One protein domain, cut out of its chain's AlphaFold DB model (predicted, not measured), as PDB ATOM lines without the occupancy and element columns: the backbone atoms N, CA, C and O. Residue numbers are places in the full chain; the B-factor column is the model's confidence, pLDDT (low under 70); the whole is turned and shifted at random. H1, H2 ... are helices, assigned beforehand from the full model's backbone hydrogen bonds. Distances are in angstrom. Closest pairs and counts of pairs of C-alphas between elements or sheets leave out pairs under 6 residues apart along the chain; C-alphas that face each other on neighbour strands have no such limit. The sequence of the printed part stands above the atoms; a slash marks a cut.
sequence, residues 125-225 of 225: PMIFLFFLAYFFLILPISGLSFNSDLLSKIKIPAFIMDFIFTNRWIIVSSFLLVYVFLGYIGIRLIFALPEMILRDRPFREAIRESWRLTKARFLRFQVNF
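Overview. This is residues 125 to 225 of the 225 residues of a protein of Enterococcus mundtii QU 25 (UniProt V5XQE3). One long helix, H4, is the spine of an open, flat frame: at its end H6 crosses it nearly at a right angle, and H1 and H5 gather near the same end. From H1 the chain swings out in a wide loop, with residues 142 to 162 standing free through H2 and into H3, and comes back to the other end of H4. The printed part has 101 residues with six named helices, in the order H1, H2, H3, H4, H5, H6, and no named strand; the class is all helix. The whole is loose, with a radius of gyration of the C-alphas of 18.5 A, and it spans 52 by 42 by 19 A.

Along the chain. H4, residues 168 to 189, is the longest helix, 31.2 A from C-alpha 168 at (29.587, -21.133, 37.174) to C-alpha 189 at (9.839, -24.635, 13.277). After it come H5, residues 192 to 198, 10.3 A long, and H6, residues 203 to 222, 29.3 A long, which ends with C-alpha 222 at (1.963, -7.709, 21.595). Before it come H1, residues 125 to 138, 20.0 A long from C-alpha 125 at (14.151, -38.149, 2.326), H2, residues 149 to 153, 6.5 A long, and H3, residues 158 to 166, 12.1 A long.

Arrangement. H4 touches H6 with residues 187 to 189 alone; the closest C-alphas, of Arg 188 and Trp 211, are 5.4 A apart, and the lines are only just about perpendicular, at 71 degrees. H1 touches H4 with residues 134 to 138 alone, at a steep tilt of 39 degrees, opposite ways; the closest C-alphas, of Leu 137 and Leu 182, are 6.5 A apart. H5 touches H6, with the closest C-alphas, of Ala 192 and Ala 206, 4.8 A apart. H1 and H5 only just touch, with 3 pairs of C-alphas within 8 A, the closest those of Phe 131 and Leu 193 at 7.1 A. H3 and H4 are close but not clearly touching, about perpendicular at 84 degrees, with the closest C-alphas, of Ile 164 and Ile 171, 6.6 A apart. H2 touches no helix. In H1 to H6 every O i to N i+4 pair is within hydrogen-bond range.

Size, cuts and confidence. The two C-alphas farthest apart, those of Ala 158 and Arg 199, are 52.8 A from each other. The printed part has no cut, and no link is long. The mean pLDDT of the printed part is 80.9; residues 142 to 155 and 216 to 225 are under 70.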
ATOM      1  N   PRO A 125      12.978 -38.117   1.445       87.56
ATOM      2  CA  PRO A 125      14.151 -38.149   2.326       87.56
ATOM      3  C   PRO A 125      14.408 -36.826   3.057       87.56
ATOM      4  O   PRO A 125      14.746 -36.822   4.234       87.56
ATOM      5  N   MET A 126      14.156 -35.689   2.399       87.81
ATOM      6  CA  MET A 126      14.317 -34.364   3.005       87.81
ATOM      7  C   MET A 126      13.348 -34.100   4.170       87.81
ATOM      8  O   MET A 126      13.723 -33.461   5.148       87.81
ATOM      9  N   ILE A 127      12.104 -34.586   4.081       89.38
ATOM     10  CA  ILE A 127      11.105 -34.445   5.155       89.38
ATOM     11  C   ILE A 127      11.514 -35.319   6.339       89.38
ATOM     12  O   ILE A 127      11.456 -34.869   7.480       89.38
ATOM     13  N   PHE A 128      11.974 -36.540   6.064       86.81
ATOM     14  CA  PHE A 128      12.470 -37.446   7.095       86.81
ATOM     15  C   PHE A 128      13.717 -36.890   7.798       86.81
ATOM     16  O   PHE A 128      13.782 -36.885   9.023       86.81
ATOM     17  N   LEU A 129      14.673 -36.339   7.044       90.31
ATOM     18  CA  LEU A 129      15.867 -35.708   7.610       90.31
ATOM     19  C   LEU A 129      15.511 -34.478   8.455       90.31
ATOM     20  O   LEU A 129      16.081 -34.278   9.525       90.31
ATOM     21  N   PHE A 130      14.538 -33.678   8.011       91.88
ATOM     22  CA  PHE A 130      14.025 -32.566   8.806       91.88
ATOM     23  C   PHE A 130      13.348 -33.037  10.089       91.88
ATOM     24  O   PHE A 130      13.598 -32.466  11.144       91.88
ATOM     25  N   PHE A 131      12.521 -34.081  10.010       91.12
ATOM     26  CA  PHE A 131      11.902 -34.693  11.181       91.12
ATOM     27  C   PHE A 131      12.959 -35.167  12.179       91.12
ATOM     28  O   PHE A 131      12.842 -34.867  13.360       91.12
ATOM     29  N   LEU A 132      14.018 -35.827  11.703       90.19
ATOM     30  CA  LEU A 132      15.130 -36.277  12.536       90.19
ATOM     31  C   LEU A 132      15.852 -35.105  13.212       90.19
ATOM     32  O   LEU A 132      16.048 -35.114  14.425       90.19
ATOM     33  N   ALA A 133      16.209 -34.077  12.442       91.00
ATOM     34  CA  ALA A 133      16.859 -32.884  12.976       91.00
ATOM     35  C   ALA A 133      15.968 -32.165  14.001       91.00
ATOM     36  O   ALA A 133      16.437 -31.765  15.064       91.00
ATOM     37  N   TYR A 134      14.670 -32.044  13.711       91.44
ATOM     38  CA  TYR A 134      13.696 -31.448  14.619       91.44
ATOM     39  C   TYR A 134      13.496 -32.297  15.881       91.44
ATOM     40  O   TYR A 134      13.400 -31.743  16.971       91.44
ATOM     41  N   PHE A 135      13.496 -33.626  15.764       87.56
ATOM     42  CA  PHE A 135      13.423 -34.544  16.899       87.56
ATOM     43  C   PHE A 135      14.618 -34.363  17.844       87.56
ATOM     44  O   PHE A 135      14.430 -34.180  19.043       87.56
ATOM     45  N   PHE A 136      15.843 -34.312  17.312       86.56
ATOM     46  CA  PHE A 136      17.033 -34.028  18.122       86.56
ATOM     47  C   PHE A 136      17.048 -32.613  18.705       86.56
ATOM     48  O   PHE A 136      17.560 -32.424  19.802       86.56
ATOM     49  N   LEU A 137      16.473 -31.628  18.013       90.12
ATOM     50  CA  LEU A 137      16.349 -30.260  18.517       90.12
ATOM     51  C   LEU A 137      15.460 -30.185  19.770       90.12
ATOM     52  O   LEU A 137      15.779 -29.451  20.703       90.12
ATOM     53  N   ILE A 138      14.346 -30.924  19.789       85.94
ATOM     54  CA  ILE A 138      13.390 -30.905  20.909       85.94
ATOM     55  C   ILE A 138      13.776 -31.852  22.049       85.94
ATOM     56  O   ILE A 138      13.325 -31.652  23.174       85.94
ATOM     57  N   LEU A 139      14.598 -32.870  21.781       83.69
ATOM     58  CA  LEU A 139      14.957 -33.907  22.750       83.69
ATOM     59  C   LEU A 139      15.605 -33.350  24.036       83.69
ATOM     60  O   LEU A 139      15.166 -33.748  25.110       83.69
ATOM     61  N   PRO A 140      16.545 -32.381  23.992       78.12
ATOM     62  CA  PRO A 140      17.076 -31.750  25.204       78.12
ATOM     63  C   PRO A 140      16.008 -31.034  26.044       78.12
ATOM     64  O   PRO A 140      16.149 -30.903  27.254       78.12
ATOM     65  N   ILE A 141      14.938 -30.560  25.401       76.75
ATOM     66  CA  ILE A 141      13.880 -29.751  26.020       76.75
ATOM     67  C   ILE A 141      12.763 -30.642  26.589       76.75
ATOM     68  O   ILE A 141      12.052 -30.233  27.502       76.75
ATOM     69  N   SER A 142      12.596 -31.865  26.075       68.62
ATOM     70  CA  SER A 142      11.472 -32.745  26.425       68.62
ATOM     71  C   SER A 142      11.550 -33.340  27.833       68.62
ATOM     72  O   SER A 142      10.609 -34.005  28.261       68.62
ATOM     73  N   GLY A 143      12.655 -33.134  28.556       61.31
ATOM     74  CA  GLY A 143      12.846 -33.718  29.883       61.31
ATOM     75  C   GLY A 143      13.002 -35.242  29.859       61.31
ATOM     76  O   GLY A 143      13.019 -35.853  30.931       61.31
ATOM     77  N   LEU A 144      13.152 -35.853  28.669       56.84
ATOM     78  CA  LEU A 144      13.692 -37.202  28.519       56.84
ATOM     79  C   LEU A 144      15.099 -37.170  29.100       56.84
ATOM     80  O   LEU A 144      16.071 -36.812  28.437       56.84
ATOM     81  N   SER A 145      15.169 -37.442  30.397       46.94
ATOM     82  CA  SER A 145      16.412 -37.386  31.130       46.94
ATOM     83  C   SER A 145      17.350 -38.375  30.468       46.94
ATOM     84  O   SER A 145      17.021 -39.555  30.332       46.94
ATOM     85  N   PHE A 146      18.536 -37.912  30.089       48.56
ATOM     86  CA  PHE A 146      19.648 -38.772  29.709       48.56
ATOM     87  C   PHE A 146      20.188 -39.542  30.935       48.56
ATOM     88  O   PHE A 146      21.391 -39.711  31.099       48.56
ATOM     89  N   ASN A 147      19.300 -40.036  31.802       46.22
ATOM     90  CA  ASN A 147      19.578 -41.022  32.839       46.22
ATOM     91  C   ASN A 147      19.744 -42.391  32.171       46.22
ATOM     92  O   ASN A 147      19.065 -43.352  32.522       46.22
ATOM     93  N   SER A 148      20.573 -42.477  31.132       50.28
ATOM     94  CA  SER A 148      20.996 -43.783  30.669       50.28
ATOM     95  C   SER A 148      22.034 -44.292  31.663       50.28
ATOM     96  O   SER A 148      22.907 -43.540  32.110       50.28
ATOM     97  N   ASP A 149      21.982 -45.584  31.981       48.50
ATOM     98  CA  ASP A 149      23.030 -46.248  32.762       48.50
ATOM     99  C   ASP A 149      24.432 -45.995  32.163       48.50
ATOM    100  O   ASP A 149      25.428 -46.025  32.881       48.50
ATOM    101  N   LEU A 150      24.516 -45.658  30.867       46.16
ATOM    102  CA  LEU A 150      25.734 -45.220  30.175       46.16
ATOM    103  C   LEU A 150      26.304 -43.890  30.705       46.16
ATOM    104  O   LEU A 150      27.511 -43.809  30.910       46.16
ATOM    105  N   LEU A 151      25.481 -42.868  30.966       48.81
ATOM    106  CA  LEU A 151      25.945 -41.582  31.517       48.81
ATOM    107  C   LEU A 151      26.297 -41.680  33.004       48.81
ATOM    108  O   LEU A 151      27.246 -41.040  33.443       48.81
ATOM    109  N   SER A 152      25.606 -42.541  33.760       51.41
ATOM    110  CA  SER A 152      25.932 -42.797  35.174       51.41
ATOM    111  C   SER A 152      27.307 -43.458  35.376       51.41
ATOM    112  O   SER A 152      27.935 -43.292  36.422       51.41
ATOM    113  N   LYS A 153      27.806 -44.175  34.356       54.50
ATOM    114  CA  LYS A 153      29.151 -44.772  34.339       54.50
ATOM    115  C   LYS A 153      30.248 -43.755  34.020       54.50
ATOM    116  O   LYS A 153      31.400 -43.975  34.391       54.50
ATOM    117  N   ILE A 154      29.905 -42.634  33.383       60.88
ATOM    118  CA  ILE A 154      30.831 -41.526  33.142       60.88
ATOM    119  C   ILE A 154      30.855 -40.662  34.407       60.88
ATOM    120  O   ILE A 154      30.107 -39.696  34.550       60.88
ATOM    121  N   LYS A 155      31.726 -41.018  35.358       65.94
ATOM    122  CA  LYS A 155      32.016 -40.148  36.504       65.94
ATOM    123  C   LYS A 155      32.655 -38.869  35.977       65.94
ATOM    124  O   LYS A 155      33.759 -38.921  35.441       65.94
ATOM    125  N   ILE A 156      31.973 -37.735  36.135       75.31
ATOM    126  CA  ILE A 156      32.548 -36.425  35.823       75.31
ATOM    127  C   ILE A 156      33.775 -36.240  36.731       75.31
ATOM    128  O   ILE A 156      33.614 -36.233  37.954       75.31
ATOM    129  N   PRO A 157      34.998 -36.137  36.180       83.31
ATOM    130  CA  PRO A 157      36.194 -35.967  36.995       83.31
ATOM    131  C   PRO A 157      36.118 -34.697  37.851       83.31
ATOM    132  O   PRO A 157      35.568 -33.686  37.410       83.31
ATOM    133  N   ALA A 158      36.723 -34.718  39.044       85.00
ATOM    134  CA  ALA A 158      36.674 -33.593  39.986       85.00
ATOM    135  C   ALA A 158      37.138 -32.268  39.355       85.00
ATOM    136  O   ALA A 158      36.468 -31.256  39.511       85.00
ATOM    137  N   PHE A 159      38.184 -32.300  38.520       88.94
ATOM    138  CA  PHE A 159      38.687 -31.102  37.842       88.94
ATOM    139  C   PHE A 159      37.648 -30.432  36.920       88.94
ATOM    140  O   PHE A 159      37.650 -29.210  36.781       88.94
ATOM    141  N   ILE A 160      36.744 -31.204  36.298       86.69
ATOM    142  CA  ILE A 160      35.651 -30.655  35.480       86.69
ATOM    143  C   ILE A 160      34.616 -29.990  36.383       86.69
ATOM    144  O   ILE A 160      34.147 -28.899  36.069       86.69
ATOM    145  N   MET A 161      34.277 -30.616  37.514       85.56
ATOM    146  CA  MET A 161      33.352 -30.020  38.479       85.56
ATOM    147  C   MET A 161      33.918 -28.731  39.071       85.56
ATOM    148  O   MET A 161      33.210 -27.726  39.109       85.56
ATOM    149  N   ASP A 162      35.196 -28.716  39.440       90.69
ATOM    150  CA  ASP A 162      35.878 -27.527  39.955       90.69
ATOM    151  C   ASP A 162      35.911 -26.407  38.911       90.69
ATOM    152  O   ASP A 162      35.627 -25.246  39.223       90.69
ATOM    153  N   PHE A 163      36.163 -26.749  37.643       89.88
ATOM    154  CA  PHE A 163      36.079 -25.803  36.533       89.88
ATOM    155  C   PHE A 163      34.662 -25.233  36.367       89.88
ATOM    156  O   PHE A 163      34.509 -24.017  36.194       89.88
ATOM    157  N   ILE A 164      33.630 -26.082  36.466       89.06
ATOM    158  CA  ILE A 164      32.222 -25.669  36.403       89.06
ATOM    159  C   ILE A 164      31.872 -24.734  37.558       89.06
ATOM    160  O   ILE A 164      31.282 -23.680  37.329       89.06
ATOM    161  N   PHE A 165      32.247 -25.073  38.791       91.88
ATOM    162  CA  PHE A 165      31.929 -24.259  39.963       91.88
ATOM    163  C   PHE A 165      32.676 -22.927  39.993       91.88
ATOM    164  O   PHE A 165      32.095 -21.923  40.429       91.88
ATOM    165  N   THR A 166      33.920 -22.908  39.515       94.44
ATOM    166  CA  THR A 166      34.742 -21.695  39.402       94.44
ATOM    167  C   THR A 166      34.155 -20.748  38.357       94.44
ATOM    168  O   THR A 166      33.954 -19.567  38.628       94.44
ATOM    169  N   ASN A 167      33.770 -21.272  37.190       93.50
ATOM    170  CA  ASN A 167      33.227 -20.492  36.073       93.50
ATOM    171  C   ASN A 167      31.694 -20.551  35.993       93.50
ATOM    172  O   ASN A 167      31.117 -20.400  34.911       93.50
ATOM    173  N   ARG A 168      31.017 -20.772  37.132       92.44
ATOM    174  CA  ARG A 168      29.587 -21.133  37.174       92.44
ATOM    175  C   ARG A 168      28.703 -20.170  36.398       92.44
ATOM    176  O   ARG A 168      27.823 -20.604  35.671       92.44
ATOM    177  N   TRP A 169      28.964 -18.869  36.505       93.00
ATOM    178  CA  TRP A 169      28.160 -17.846  35.845       93.00
ATOM    179  C   TRP A 169      28.272 -17.926  34.326       93.00
ATOM    180  O   TRP A 169      27.255 -17.882  33.641       93.00
ATOM    181  N   ILE A 170      29.486 -18.107  33.802       93.56
ATOM    182  CA  ILE A 170      29.737 -18.218  32.361       93.56
ATOM    183  C   ILE A 170      29.119 -19.508  31.826       93.56
ATOM    184  O   ILE A 170      28.414 -19.480  30.819       93.56
ATOM    185  N   ILE A 171      29.346 -20.632  32.508       91.31
ATOM    186  CA  ILE A 171      28.899 -21.953  32.051       91.31
ATOM    187  C   ILE A 171      27.379 -22.073  32.113       91.31
ATOM    188  O   ILE A 171      26.760 -22.447  31.120       91.31
ATOM    189  N   VAL A 172      26.764 -21.694  33.237       90.31
ATOM    190  CA  VAL A 172      25.303 -21.717  33.389       90.31
ATOM    191  C   VAL A 172      24.644 -20.735  32.422       90.31
ATOM    192  O   VAL A 172      23.669 -21.105  31.772       90.31
ATOM    193  N   SER A 173      25.181 -19.520  32.263       93.38
ATOM    194  CA  SER A 173      24.636 -18.540  31.310       93.38
ATOM    195  C   SER A 173      24.738 -19.034  29.866       93.38
ATOM    196  O   SER A 173      23.760 -18.972  29.122       93.38
ATOM    197  N   SER A 174      25.878 -19.613  29.478       92.31
ATOM    198  CA  SER A 174      26.074 -20.188  28.140       92.31
ATOM    199  C   SER A 174      25.115 -21.347  27.882       92.31
ATOM    200  O   SER A 174      24.487 -21.407  26.827       92.31
ATOM    201  N   PHE A 175      24.949 -22.242  28.857       89.25
ATOM    202  CA  PHE A 175      24.007 -23.352  28.768       89.25
ATOM    203  C   PHE A 175      22.564 -22.854  28.640       89.25
ATOM    204  O   PHE A 175      21.836 -23.284  27.748       89.25
ATOM    205  N   LEU A 176      22.168 -21.882  29.465       91.19
ATOM    206  CA  LEU A 176      20.852 -21.250  29.389       91.19
ATOM    207  C   LEU A 176      20.617 -20.605  28.018       91.19
ATOM    208  O   LEU A 176      19.559 -20.800  27.425       91.19
ATOM    209  N   LEU A 177      21.605 -19.879  27.491       94.31
ATOM    210  CA  LEU A 177      21.522 -19.228  26.184       94.31
ATOM    211  C   LEU A 177      21.330 -20.258  25.068       94.31
ATOM    212  O   LEU A 177      20.468 -20.065  24.211       94.31
ATOM    213  N   VAL A 178      22.057 -21.379  25.110       91.56
ATOM    214  CA  VAL A 178      21.861 -22.495  24.175       91.56
ATOM    215  C   VAL A 178      20.435 -23.037  24.267       91.56
ATOM    216  O   VAL A 178      19.778 -23.160  23.238       91.56
ATOM    217  N   TYR A 179      19.902 -23.295  25.463       88.56
ATOM    218  CA  TYR A 179      18.524 -23.781  25.619       88.56
ATOM    219  C   TYR A 179      17.481 -22.783  25.111       88.56
ATOM    220  O   TYR A 179      16.539 -23.177  24.422       88.56
ATOM    221  N   VAL A 180      17.659 -21.491  25.394       91.88
ATOM    222  CA  VAL A 180      16.788 -20.427  24.875       91.88
ATOM    223  C   VAL A 180      16.857 -20.371  23.350       91.88
ATOM    224  O   VAL A 180      15.821 -20.267  22.694       91.88
ATOM    225  N   PHE A 181      18.052 -20.494  22.770       92.44
ATOM    226  CA  PHE A 181      18.242 -20.533  21.325       92.44
ATOM    227  C   PHE A 181      17.570 -21.759  20.691       92.44
ATOM    228  O   PHE A 181      16.796 -21.609  19.744       92.44
ATOM    229  N   LEU A 182      17.794 -22.960  21.231       91.50
ATOM    230  CA  LEU A 182      17.159 -24.191  20.747       91.50
ATOM    231  C   LEU A 182      15.635 -24.116  20.879       91.50
ATOM    232  O   LEU A 182      14.923 -24.443  19.932       91.50
ATOM    233  N   GLY A 183      15.131 -23.610  22.008       89.88
ATOM    234  CA  GLY A 183      13.705 -23.377  22.228       89.88
ATOM    235  C   GLY A 183      13.119 -22.380  21.231       89.88
ATOM    236  O   GLY A 183      12.060 -22.631  20.654       89.88
ATOM    237  N   TYR A 184      13.832 -21.288  20.948       91.44
ATOM    238  CA  TYR A 184      13.439 -20.318  19.929       91.44
ATOM    239  C   TYR A 184      13.339 -20.962  18.542       91.44
ATOM    240  O   TYR A 184      12.308 -20.823  17.880       91.44
ATOM    241  N   ILE A 185      14.364 -21.703  18.109       93.00
ATOM    242  CA  ILE A 185      14.348 -22.412  16.821       93.00
ATOM    243  C   ILE A 185      13.232 -23.466  16.789       93.00
ATOM    244  O   ILE A 185      12.504 -23.550  15.799       93.00
ATOM    245  N   GLY A 186      13.032 -24.211  17.878       91.81
ATOM    246  CA  GLY A 186      11.977 -25.216  18.006       91.81
ATOM    247  C   GLY A 186      10.587 -24.613  17.826       91.81
ATOM    248  O   GLY A 186       9.829 -25.046  16.958       91.81
ATOM    249  N   ILE A 187      10.283 -23.533  18.554       90.19
ATOM    250  CA  ILE A 187       9.015 -22.800  18.416       90.19
ATOM    251  C   ILE A 187       8.842 -22.285  16.990       90.19
ATOM    252  O   ILE A 187       7.757 -22.387  16.422       90.19
ATOM    253  N   ARG A 188       9.897 -21.738  16.383       92.44
ATOM    254  CA  ARG A 188       9.835 -21.198  15.021       92.44
ATOM    255  C   ARG A 188       9.568 -22.261  13.953       92.44
ATOM    256  O   ARG A 188       8.941 -21.952  12.936       92.44
ATOM    257  N   LEU A 189      10.002 -23.496  14.185       93.94
ATOM    258  CA  LEU A 189       9.839 -24.635  13.277       93.94
ATOM    259  C   LEU A 189       8.625 -25.521  13.595       93.94
ATOM    260  O   LEU A 189       8.347 -26.448  12.835       93.94
ATOM    261  N   ILE A 190       7.862 -25.215  14.649       91.31
ATOM    262  CA  ILE A 190       6.764 -26.059  15.148       91.31
ATOM    263  C   ILE A 190       5.690 -26.388  14.096       91.31
ATOM    264  O   ILE A 190       5.095 -27.462  14.136       91.31
ATOM    265  N   PHE A 191       5.446 -25.490  13.133       91.81
ATOM    266  CA  PHE A 191       4.454 -25.689  12.070       91.81
ATOM    267  C   PHE A 191       5.055 -26.212  10.765       91.81
ATOM    268  O   PHE A 191       4.302 -26.552   9.856       91.81
ATOM    269  N   ALA A 192       6.379 -26.329  10.655       94.06
ATOM    270  CA  ALA A 192       7.016 -26.760   9.417       94.06
ATOM    271  C   ALA A 192       6.624 -28.204   9.069       94.06
ATOM    272  O   ALA A 192       6.155 -28.457   7.964       94.06
ATOM    273  N   LEU A 193       6.729 -29.134  10.024       91.00
ATOM    274  CA  LEU A 193       6.274 -30.516   9.827       91.00
ATOM    275  C   LEU A 193       4.765 -30.591   9.534       91.00
ATOM    276  O   LEU A 193       4.399 -31.221   8.541       91.00
ATOM    277  N   PRO A 194       3.884 -29.922  10.309       91.25
ATOM    278  CA  PRO A 194       2.466 -29.889   9.990       91.25
ATOM    279  C   PRO A 194       2.117 -29.410   8.585       91.25
ATOM    280  O   PRO A 194       1.265 -30.005   7.929       91.25
ATOM    281  N   GLU A 195       2.777 -28.359   8.106       92.44
ATOM    282  CA  GLU A 195       2.555 -27.826   6.762       92.44
ATOM    283  C   GLU A 195       3.046 -28.793   5.671       92.44
ATOM    284  O   GLU A 195       2.386 -28.925   4.639       92.44
ATOM    285  N   MET A 196       4.153 -29.510   5.898       92.25
ATOM    286  CA  MET A 196       4.620 -30.554   4.972       92.25
ATOM    287  C   MET A 196       3.649 -31.738   4.920       92.25
ATOM    288  O   MET A 196       3.386 -32.262   3.844       92.25
ATOM    289  N   ILE A 197       3.112 -32.156   6.070       90.44
ATOM    290  CA  ILE A 197       2.284 -33.365   6.182       90.44
ATOM    291  C   ILE A 197       0.833 -33.112   5.770       90.44
ATOM    292  O   ILE A 197       0.266 -33.926   5.053       90.44
ATOM    293  N   LEU A 198       0.201 -32.028   6.225       89.38
ATOM    294  CA  LEU A 198      -1.236 -31.802   5.994       89.38
ATOM    295  C   LEU A 198      -1.531 -31.116   4.666       89.38
ATOM    296  O   LEU A 198      -2.621 -31.270   4.123       89.38
ATOM    297  N   ARG A 199      -0.595 -30.301   4.177       88.25
ATOM    298  CA  ARG A 199      -0.788 -29.472   2.980       88.25
ATOM    299  C   ARG A 199       0.140 -29.867   1.836       88.25
ATOM    300  O   ARG A 199       0.198 -29.139   0.851       88.25
ATOM    301  N   ASP A 200       0.875 -30.974   1.984       88.75
ATOM    302  CA  ASP A 200       1.861 -31.478   1.019       88.75
ATOM    303  C   ASP A 200       2.841 -30.371   0.542       88.75
ATOM    304  O   ASP A 200       3.331 -30.385  -0.592       88.75
ATOM    305  N   ARG A 201       3.137 -29.377   1.402       91.44
ATOM    306  CA  ARG A 201       3.987 -28.240   1.025       91.44
ATOM    307  C   ARG A 201       5.446 -28.668   0.847       91.44
ATOM    308  O   ARG A 201       5.966 -29.435   1.662       91.44
ATOM    309  N   PRO A 202       6.168 -28.099  -0.135       91.50
ATOM    310  CA  PRO A 202       7.608 -28.287  -0.256       91.50
ATOM    311  C   PRO A 202       8.356 -27.843   1.005       91.50
ATOM    312  O   PRO A 202       8.005 -26.848   1.638       91.50
ATOM    313  N   PHE A 203       9.455 -28.535   1.316       90.75
ATOM    314  CA  PHE A 203      10.273 -28.312   2.514       90.75
ATOM    315  C   PHE A 203      10.569 -26.827   2.804       90.75
ATOM    316  O   PHE A 203      10.315 -26.330   3.902       90.75
ATOM    317  N   ARG A 204      11.069 -26.092   1.800       92.56
ATOM    318  CA  ARG A 204      11.450 -24.676   1.951       92.56
ATOM    319  C   ARG A 204      10.247 -23.778   2.238       92.56
ATOM    320  O   ARG A 204      10.342 -22.852   3.041       92.56
ATOM    321  N   GLU A 205       9.125 -24.048   1.581       94.19
ATOM    322  CA  GLU A 205       7.894 -23.281   1.757       94.19
ATOM    323  C   GLU A 205       7.280 -23.524   3.130       94.19
ATOM    324  O   GLU A 205       6.866 -22.573   3.786       94.19
ATOM    325  N   ALA A 206       7.290 -24.770   3.602       94.25
ATOM    326  CA  ALA A 206       6.794 -25.122   4.924       94.25
ATOM    327  C   ALA A 206       7.603 -24.456   6.052       94.25
ATOM    328  O   ALA A 206       7.016 -23.949   7.006       94.25
ATOM    329  N   ILE A 207       8.936 -24.377   5.929       94.81
ATOM    330  CA  ILE A 207       9.775 -23.636   6.892       94.81
ATOM    331  C   ILE A 207       9.437 -22.146   6.879       94.81
ATOM    332  O   ILE A 207       9.225 -21.551   7.938       94.81
ATOM    333  N   ARG A 208       9.362 -21.538   5.689       95.06
ATOM    334  CA  ARG A 208       9.025 -20.115   5.546       95.06
ATOM    335  C   ARG A 208       7.659 -19.812   6.159       95.06
ATOM    336  O   ARG A 208       7.512 -18.827   6.883       95.06
ATOM    337  N   GLU A 209       6.684 -20.672   5.898       93.44
ATOM    338  CA  GLU A 209       5.336 -20.534   6.431       93.44
ATOM    339  C   GLU A 209       5.307 -20.712   7.951       93.44
ATOM    340  O   GLU A 209       4.701 -19.898   8.646       93.44
ATOM    341  N   SER A 210       6.042 -21.684   8.494       93.81
ATOM    342  CA  SER A 210       6.195 -21.848   9.944       93.81
ATOM    343  C   SER A 210       6.757 -20.587  10.602       93.81
ATOM    344  O   SER A 210       6.231 -20.105  11.611       93.81
ATOM    345  N   TRP A 211       7.771 -19.975   9.987       93.56
ATOM    346  CA  TRP A 211       8.358 -18.727  10.472       93.56
ATOM    347  C   TRP A 211       7.367 -17.558  10.440       93.56
ATOM    348  O   TRP A 211       7.295 -16.763  11.384       93.56
ATOM    349  N   ARG A 212       6.568 -17.467   9.372       92.44
ATOM    350  CA  ARG A 212       5.526 -16.445   9.208       92.44
ATOM    351  C   ARG A 212       4.422 -16.602  10.251       92.44
ATOM    352  O   ARG A 212       4.076 -15.628  10.920       92.44
ATOM    353  N   LEU A 213       3.903 -17.818  10.426       87.88
ATOM    354  CA  LEU A 213       2.820 -18.126  11.365       87.88
ATOM    355  C   LEU A 213       3.236 -17.874  12.818       87.88
ATOM    356  O   LEU A 213       2.470 -17.294  13.591       87.88
ATOM    357  N   THR A 214       4.461 -18.254  13.182       87.75
ATOM    358  CA  THR A 214       4.999 -18.031  14.534       87.75
ATOM    359  C   THR A 214       5.276 -16.552  14.798       87.75
ATOM    360  O   THR A 214       4.971 -16.065  15.885       87.75
ATOM    361  N   LYS A 215       5.748 -15.790  13.796       82.44
ATOM    362  CA  LYS A 215       5.920 -14.328  13.903       82.44
ATOM    363  C   LYS A 215       4.580 -13.607  14.071       82.44
ATOM    364  O   LYS A 215       4.447 -12.773  14.960       82.44
ATOM    365  N   ALA A 216       3.583 -13.939  13.250       69.31
ATOM    366  CA  ALA A 216       2.272 -13.290  13.279       69.31
ATOM    367  C   ALA A 216       1.515 -13.549  14.592       69.31
ATOM    368  O   ALA A 216       0.855 -12.652  15.117       69.31
ATOM    369  N   ARG A 217       1.629 -14.760  15.153       63.75
ATOM    370  CA  ARG A 217       1.034 -15.077  16.459       63.75
ATOM    371  C   ARG A 217       1.731 -14.350  17.605       63.75
ATOM    372  O   ARG A 217       1.030 -13.841  18.467       63.75
ATOM    373  N   PHE A 218       3.060 -14.231  17.577       56.06
ATOM    374  CA  PHE A 218       3.808 -13.443  18.565       56.06
ATOM    375  C   PHE A 218       3.393 -11.960  18.554       56.06
ATOM    376  O   PHE A 218       3.146 -11.381  19.605       56.06
ATOM    377  N   LEU A 219       3.188 -11.373  17.367       49.88
ATOM    378  CA  LEU A 219       2.691  -9.996  17.225       49.88
ATOM    379  C   LEU A 219       1.252  -9.828  17.736       49.88
ATOM    380  O   LEU A 219       0.934  -8.822  18.359       49.88
ATOM    381  N   ARG A 220       0.375 -10.825  17.547       46.75
ATOM    382  CA  ARG A 220      -0.999 -10.780  18.080       46.75
ATOM    383  C   ARG A 220      -1.043 -10.799  19.622       46.75
ATOM    384  O   ARG A 220      -2.027 -10.332  20.188       46.75
ATOM    385  N   PHE A 221       0.007 -11.284  20.292       42.66
ATOM    386  CA  PHE A 221       0.176 -11.144  21.746       42.66
ATOM    387  C   PHE A 221       0.694  -9.760  22.168       42.66
ATOM    388  O   PHE A 221       0.428  -9.353  23.291       42.66
ATOM    389  N   GLN A 222       1.395  -9.032  21.293       41.12
ATOM    390  CA  GLN A 222       1.963  -7.709  21.595       41.12
ATOM    391  C   GLN A 222       1.056  -6.527  21.220       41.12
ATOM    392  O   GLN A 222       1.219  -5.450  21.773       41.12
ATOM    393  N   VAL A 223       0.098  -6.697  20.304       38.09
ATOM    394  CA  VAL A 223      -0.778  -5.600  19.825       38.09
ATOM    395  C   VAL A 223      -2.051  -5.427  20.683       38.09
ATOM    396  O   VAL A 223      -2.855  -4.544  20.424       38.09
ATOM    397  N   ASN A 224      -2.231  -6.235  21.733       33.56
ATOM    398  CA  ASN A 224      -3.342  -6.117  22.692       33.56
ATOM    399  C   ASN A 224      -2.845  -5.744  24.104       33.56
ATOM    400  O   ASN A 224      -3.221  -6.407  25.077       33.56
ATOM    401  N   PHE A 225      -1.988  -4.725  24.200       36.84
ATOM    402  CA  PHE A 225      -1.702  -4.018  25.453       36.84
ATOM    403  C   PHE A 225      -2.433  -2.680  25.460       36.84
ATOM    404  O   PHE A 225      -2.381  -1.995  24.416       36.84
TER     405      PHE A 225